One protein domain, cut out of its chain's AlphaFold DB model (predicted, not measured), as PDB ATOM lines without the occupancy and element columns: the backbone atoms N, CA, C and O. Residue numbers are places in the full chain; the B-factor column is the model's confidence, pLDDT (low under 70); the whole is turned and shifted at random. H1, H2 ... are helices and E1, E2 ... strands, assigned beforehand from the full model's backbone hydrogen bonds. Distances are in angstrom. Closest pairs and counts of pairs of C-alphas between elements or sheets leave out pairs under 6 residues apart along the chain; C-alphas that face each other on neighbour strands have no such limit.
ATOM      1  N   ALA A   2     -21.392   1.353  32.897       89.31
ATOM      2  CA  ALA A   2     -21.104   2.666  32.309       89.31
ATOM      3  C   ALA A   2     -20.440   2.472  30.931       89.31
ATOM      4  O   ALA A   2     -19.408   1.799  30.873       89.31
ATOM      5  N   PRO A   3     -20.995   3.009  29.829       93.56
ATOM      6  CA  PRO A   3     -20.403   2.863  28.501       93.56
ATOM      7  C   PRO A   3     -19.225   3.834  28.331       93.56
ATOM      8  O   PRO A   3     -19.400   4.957  27.870       93.56
ATOM      9  N   ILE A   4     -18.027   3.410  28.739       95.69
ATOM     10  CA  ILE A   4     -16.784   4.169  28.543       95.69
ATOM     11  C   ILE A   4     -16.155   3.724  27.223       95.69
ATOM     12  O   ILE A   4     -15.818   2.550  27.054       95.69
ATOM     13  N   ILE A   5     -16.022   4.650  26.278       95.31
ATOM     14  CA  ILE A   5     -15.574   4.356  24.917       95.31
ATOM     15  C   ILE A   5     -14.110   4.761  24.762       95.31
ATOM     16  O   ILE A   5     -13.753   5.934  24.842       95.31
ATOM     17  N   VAL A   6     -13.250   3.770  24.523       91.19
ATOM     18  CA  VAL A   6     -11.826   4.000  24.251       91.19
ATOM     19  C   VAL A   6     -11.684   4.802  22.955       91.19
ATOM     20  O   VAL A   6     -12.226   4.410  21.925       91.19
ATOM     21  N   GLY A   7     -10.932   5.903  23.011       92.44
ATOM     22  CA  GLY A   7     -10.678   6.778  21.861       92.44
ATOM     23  C   GLY A   7     -11.734   7.861  21.627       92.44
ATOM     24  O   GLY A   7     -11.593   8.629  20.681       92.44
ATOM     25  N   LEU A   8     -12.771   7.947  22.464       96.75
ATOM     26  CA  LEU A   8     -13.703   9.072  22.439       96.75
ATOM     27  C   LEU A   8     -13.082  10.277  23.166       96.75
ATOM     28  O   LEU A   8     -12.670  10.144  24.316       96.75
ATOM     29  N   GLU A   9     -13.017  11.434  22.500       96.81
ATOM     30  CA  GLU A   9     -12.387  12.649  23.049       96.81
ATOM     31  C   GLU A   9     -13.258  13.347  24.102       96.81
ATOM     32  O   GLU A   9     -12.743  13.828  25.108       96.81
ATOM     33  N   THR A  10     -14.576  13.391  23.890       97.50
ATOM     34  CA  THR A  10     -15.540  14.045  24.786       97.50
ATOM     35  C   THR A  10     -16.805  13.208  24.952       97.50
ATOM     36  O   THR A  10     -17.217  12.476  24.052       97.50
ATOM     37  N   THR A  11     -17.421  13.286  26.131       98.19
ATOM     38  CA  THR A  11     -18.654  12.556  26.444       98.19
ATOM     39  C   THR A  11     -19.771  13.000  25.513       98.19
ATOM     40  O   THR A  11     -20.092  14.184  25.423       98.19
ATOM     41  N   LEU A  12     -20.397  12.029  24.853       97.69
ATOM     42  CA  LEU A  12     -21.568  12.261  24.024       97.69
ATOM     43  C   LEU A  12     -22.806  12.088  24.893       97.69
ATOM     44  O   LEU A  12     -23.115  10.973  25.313       97.69
ATOM     45  N   GLU A  13     -23.507  13.182  25.165       96.94
ATOM     46  CA  GLU A  13     -24.790  13.167  25.858       96.94
ATOM     47  C   GLU A  13     -25.710  14.273  25.334       96.94
ATOM     48  O   GLU A  13     -25.268  15.382  25.044       96.94
ATOM     49  N   ASP A  14     -26.999  13.964  25.231       96.81
ATOM     50  CA  ASP A  14     -28.057  14.933  24.955       96.81
ATOM     51  C   ASP A  14     -29.247  14.641  25.885       96.81
ATOM     52  O   ASP A  14     -29.910  13.607  25.725       96.81
ATOM     53  N   PRO A  15     -29.537  15.521  26.865       95.06
ATOM     54  CA  PRO A  15     -30.624  15.319  27.819       95.06
ATOM     55  C   PRO A  15     -32.018  15.356  27.177       95.06
ATOM     56  O   PRO A  15     -32.985  14.942  27.816       95.06
ATOM     57  N   ASN A  16     -32.145  15.825  25.931       97.44
ATOM     58  CA  ASN A  16     -33.419  15.860  25.215       97.44
ATOM     59  C   ASN A  16     -33.771  14.510  24.564       97.44
ATOM     60  O   ASN A  16     -34.923  14.293  24.179       97.44
ATOM     61  N   VAL A  17     -32.815  13.576  24.473       96.81
ATOM     62  CA  VAL A  17     -33.049  12.227  23.937       96.81
ATOM     63  C   VAL A  17     -33.809  11.380  24.964       96.81
ATOM     64  O   VAL A  17     -33.256  10.801  25.907       96.81
ATOM     65  N   THR A  18     -35.122  11.302  24.765       95.56
ATOM     66  CA  THR A  18     -36.057  10.584  25.646       95.56
ATOM     67  C   THR A  18     -36.648   9.326  25.014       95.56
ATOM     68  O   THR A  18     -37.089   8.446  25.751       95.56
ATOM     69  N   ASP A  19     -36.612   9.207  23.683       97.19
ATOM     70  CA  ASP A  19     -37.092   8.030  22.956       97.19
ATOM     71  C   ASP A  19     -36.124   6.839  23.134       97.19
ATOM     72  O   ASP A  19     -34.942   6.958  22.787       97.19
ATOM     73  N   PRO A  20     -36.590   5.680  23.645       96.94
ATOM     74  CA  PRO A  20     -35.781   4.470  23.750       96.94
ATOM     75  C   PRO A  20     -35.122   4.042  22.435       96.94
ATOM     76  O   PRO A  20     -33.979   3.583  22.458       96.94
ATOM     77  N   ALA A  21     -35.795   4.203  21.289       97.56
ATOM     78  CA  ALA A  21     -35.224   3.820  19.995       97.56
ATOM     79  C   ALA A  21     -34.007   4.688  19.637       97.56
ATOM     80  O   ALA A  21     -32.977   4.176  19.190       97.56
ATOM     81  N   GLU A  22     -34.083   5.989  19.919       97.75
ATOM     82  CA  GLU A  22     -32.956   6.902  19.736       97.75
ATOM     83  C   GLU A  22     -31.816   6.625  20.720       97.75
ATOM     84  O   GLU A  22     -30.650   6.721  20.340       97.75
ATOM     85  N   ARG A  23     -32.110   6.198  21.953       96.94
ATOM     86  CA  ARG A  23     -31.070   5.775  22.908       96.94
ATOM     87  C   ARG A  23     -30.349   4.509  22.466       96.94
ATOM     88  O   ARG A  23     -29.125   4.460  22.546       96.94
ATOM     89  N   TRP A  24     -31.062   3.533  21.909       96.81
ATOM     90  CA  TRP A  24     -30.426   2.390  21.249       96.81
ATOM     91  C   TRP A  24     -29.509   2.839  20.112       96.81
ATOM     92  O   TRP A  24     -28.357   2.412  20.048       96.81
ATOM     93  N   ARG A  25     -29.996   3.732  19.241       97.12
ATOM     94  CA  ARG A  25     -29.241   4.233  18.086       97.12
ATOM     95  C   ARG A  25     -27.981   5.005  18.488       97.12
ATOM     96  O   ARG A  25     -26.957   4.865  17.825       97.12
ATOM     97  N   LEU A  26     -28.062   5.835  19.527       96.31
ATOM     98  CA  LEU A  26     -26.988   6.745  19.941       96.31
ATOM     99  C   LEU A  26     -26.056   6.151  21.002       96.31
ATOM    100  O   LEU A  26     -24.853   6.391  20.960       96.31
ATOM    101  N   TYR A  27     -26.599   5.394  21.955       96.38
ATOM    102  CA  TYR A  27     -25.900   4.966  23.172       96.38
ATOM    103  C   TYR A  27     -25.840   3.437  23.343       96.38
ATOM    104  O   TYR A  27     -25.247   2.939  24.306       96.38
ATOM    105  N   GLY A  28     -26.427   2.683  22.409       94.62
ATOM    106  CA  GLY A  28     -26.332   1.223  22.331       94.62
ATOM    107  C   GLY A  28     -27.209   0.452  23.317       94.62
ATOM    108  O   GLY A  28     -27.121  -0.772  23.340       94.62
ATOM    109  N   GLN A  29     -28.022   1.139  24.126       95.06
ATOM    110  CA  GLN A  29     -28.983   0.552  25.068       95.06
ATOM    111  C   GLN A  29     -30.072   1.590  25.402       95.06
ATOM    112  O   GLN A  29     -29.816   2.791  25.323       95.06
ATOM    113  N   ASP A  30     -31.279   1.162  25.771       94.50
ATOM    114  CA  ASP A  30     -32.421   2.045  26.076       94.50
ATOM    115  C   ASP A  30     -32.306   2.811  27.404       94.50
ATOM    116  O   ASP A  30     -32.844   3.916  27.544       94.50
ATOM    117  N   ASP A  31     -31.617   2.245  28.391       93.81
ATOM    118  CA  ASP A  31     -31.348   2.887  29.683       93.81
ATOM    119  C   ASP A  31     -30.053   3.725  29.685       93.81
ATOM    120  O   ASP A  31     -29.797   4.484  30.625       93.81
ATOM    121  N   HIS A  32     -29.251   3.648  28.620       95.25
ATOM    122  CA  HIS A  32     -28.104   4.520  28.432       95.25
ATOM    123  C   HIS A  32     -28.555   5.903  27.954       95.25
ATOM    124  O   HIS A  32     -29.385   6.046  27.062       95.25
ATOM    125  N   VAL A  33     -27.963   6.943  28.537       96.25
ATOM    126  CA  VAL A  33     -28.241   8.352  28.190       96.25
ATOM    127  C   VAL A  33     -27.003   9.097  27.691       96.25
ATOM    128  O   VAL A  33     -27.056  10.305  27.482       96.25
ATOM    129  N   ARG A  34     -25.872   8.393  27.578       97.38
ATOM    130  CA  ARG A  34     -24.571   8.953  27.210       97.38
ATOM    131  C   ARG A  34     -23.573   7.867  26.826       97.38
ATOM    132  O   ARG A  34     -23.700   6.739  27.298       97.38
ATOM    133  N   LEU A  35     -22.545   8.245  26.075       97.75
ATOM    134  CA  LEU A  35     -21.290   7.506  25.920       97.75
ATOM    135  C   LEU A  35     -20.171   8.326  26.554       97.75
ATOM    136  O   LEU A  35     -19.943   9.468  26.161       97.75
ATOM    137  N   TYR A  36     -19.481   7.764  27.537       97.75
ATOM    138  CA  TYR A  36     -18.426   8.470  28.248       97.75
ATOM    139  C   TYR A  36     -17.110   8.438  27.475       97.75
ATOM    140  O   TYR A  36     -16.627   7.365  27.103       97.75
ATOM    141  N   ALA A  37     -16.496   9.611  27.324       98.00
ATOM    142  CA  ALA A  37     -15.056   9.700  27.136       98.00
ATOM    143  C   ALA A  37     -14.362   9.384  28.464       98.00
ATOM    144  O   ALA A  37     -14.875   9.719  29.536       98.00
ATOM    145  N   HIS A  38     -13.203   8.733  28.394       96.69
ATOM    146  CA  HIS A  38     -12.457   8.305  29.577       96.69
ATOM    147  C   HIS A  38     -12.162   9.470  30.535       96.69
ATOM    148  O   HIS A  38     -12.518   9.418  31.712       96.69
ATOM    149  N   ASP A  39     -11.565  10.541  30.014       96.75
ATOM    150  CA  ASP A  39     -11.080  11.651  30.839       96.75
ATOM    151  C   ASP A  39     -12.231  12.463  31.439       96.75
ATOM    152  O   ASP A  39     -12.159  12.899  32.587       96.75
ATOM    153  N   ASP A  40     -13.338  12.599  30.709       97.75
ATOM    154  CA  ASP A  40     -14.557  13.217  31.228       97.75
ATOM    155  C   ASP A  40     -15.194  12.380  32.341       97.75
ATOM    156  O   ASP A  40     -15.703  12.936  33.314       97.75
ATOM    157  N   TYR A  41     -15.174  11.049  32.219       97.19
ATOM    158  CA  TYR A  41     -15.690  10.149  33.250       97.19
ATOM    159  C   TYR A  41     -14.901  10.282  34.554       97.19
ATOM    160  O   TYR A  41     -15.501  10.453  35.617       97.19
ATOM    161  N   VAL A  42     -13.567  10.264  34.460       97.25
ATOM    162  CA  VAL A  42     -12.652  10.468  35.593       97.25
ATOM    163  C   VAL A  42     -12.895  11.833  36.230       97.25
ATOM    164  O   VAL A  42     -13.225  11.906  37.415       97.25
ATOM    165  N   ARG A  43     -12.844  12.903  35.427       97.56
ATOM    166  CA  ARG A  43     -13.024  14.278  35.904       97.56
ATOM    167  C   ARG A  43     -14.369  14.469  36.598       97.56
ATOM    168  O   ARG A  43     -14.422  15.050  37.675       97.56
ATOM    169  N   LYS A  44     -15.456  13.929  36.039       96.44
ATOM    170  CA  LYS A  44     -16.801  14.036  36.626       96.44
ATOM    171  C   LYS A  44     -16.885  13.373  38.000       96.44
ATOM    172  O   LYS A  44     -17.591  13.880  38.869       96.44
ATOM    173  N   ILE A  45     -16.189  12.259  38.221       96.94
ATOM    174  CA  ILE A  45     -16.134  11.606  39.537       96.94
ATOM    175  C   ILE A  45     -15.349  12.474  40.528       96.94
ATOM    176  O   ILE A  45     -15.822  12.712  41.642       96.94
ATOM    177  N   GLU A  46     -14.193  12.985  40.113       97.38
ATOM    178  CA  GLU A  46     -13.323  13.814  40.953       97.38
ATOM    179  C   GLU A  46     -13.967  15.155  41.335       97.38
ATOM    180  O   GLU A  46     -13.962  15.538  42.506       97.38
ATOM    181  N   GLU A  47     -14.624  15.830  40.388       97.44
ATOM    182  CA  GLU A  47     -15.377  17.075  40.610       97.44
ATOM    183  C   GLU A  47     -16.523  16.907  41.620       97.44
ATOM    184  O   GLU A  47     -16.929  17.868  42.272       97.44
ATOM    185  N   ASN A  48     -17.026  15.681  41.795       96.81
ATOM    186  CA  ASN A  48     -18.040  15.349  42.798       96.81
ATOM    187  C   ASN A  48     -17.433  14.939  44.155       96.81
ATOM    188  O   ASN A  48     -18.127  14.380  45.006       96.81
ATOM    189  N   GLY A  49     -16.152  15.242  44.379       96.94
ATOM    190  CA  GLY A  49     -15.480  15.106  45.670       96.94
ATOM    191  C   GLY A  49     -14.971  13.699  45.973       96.94
ATOM    192  O   GLY A  49     -14.749  13.378  47.139       96.94
TER     193      GLY A  49
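This is residues 2 to 49 of the 83 residues of an uncharacterized protein of Pseudomonas flexibilis (UniProt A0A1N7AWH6). H2, whose residues 42 to 47 stick out with residues 48 and 49, and H1 lie at opposite ends of the short strand E1. The winding stretch of residues 2 to 19 passes E1 on both sides. The printed part has 48 residues, with H1, E1, H2 in chain order; the class is mostly helix, though under half of the residues are in named elements. It is only just compact, close to loose, with a radius of gyration of the C-alphas of 11.3 A, spanning 33 by 23 by 14 A.

H2, residues 38 to 47, and E1, residues 34 to 37, meet only through their tight link. E1 pairs with no named strand; residues 4 to 5 pair parallel with 36 to 37, and 12 to 13 antiparallel with 34 to 35. H1, residues 20 to 27, comes closest to E1 at the C-alphas of Tyr 27 and Arg 34, 5.8 A. H1 and H2 are apart. Every O i to N i+4 pair is within hydrogen-bond range in H1 and H2.

H2 measures 14.4 A, ending at C-alpha 47 (-15.377, 17.075, 40.610). H1, 9.9 A, begins at C-alpha 20 (-35.781, 4.470, 23.750). E1 measures 9.5 A.

The C-alphas of Ala 21 and Gly 49, the farthest apart, are 34.3 A apart. The printed part has no cut, and no printed residue is under 70 in pLDDT.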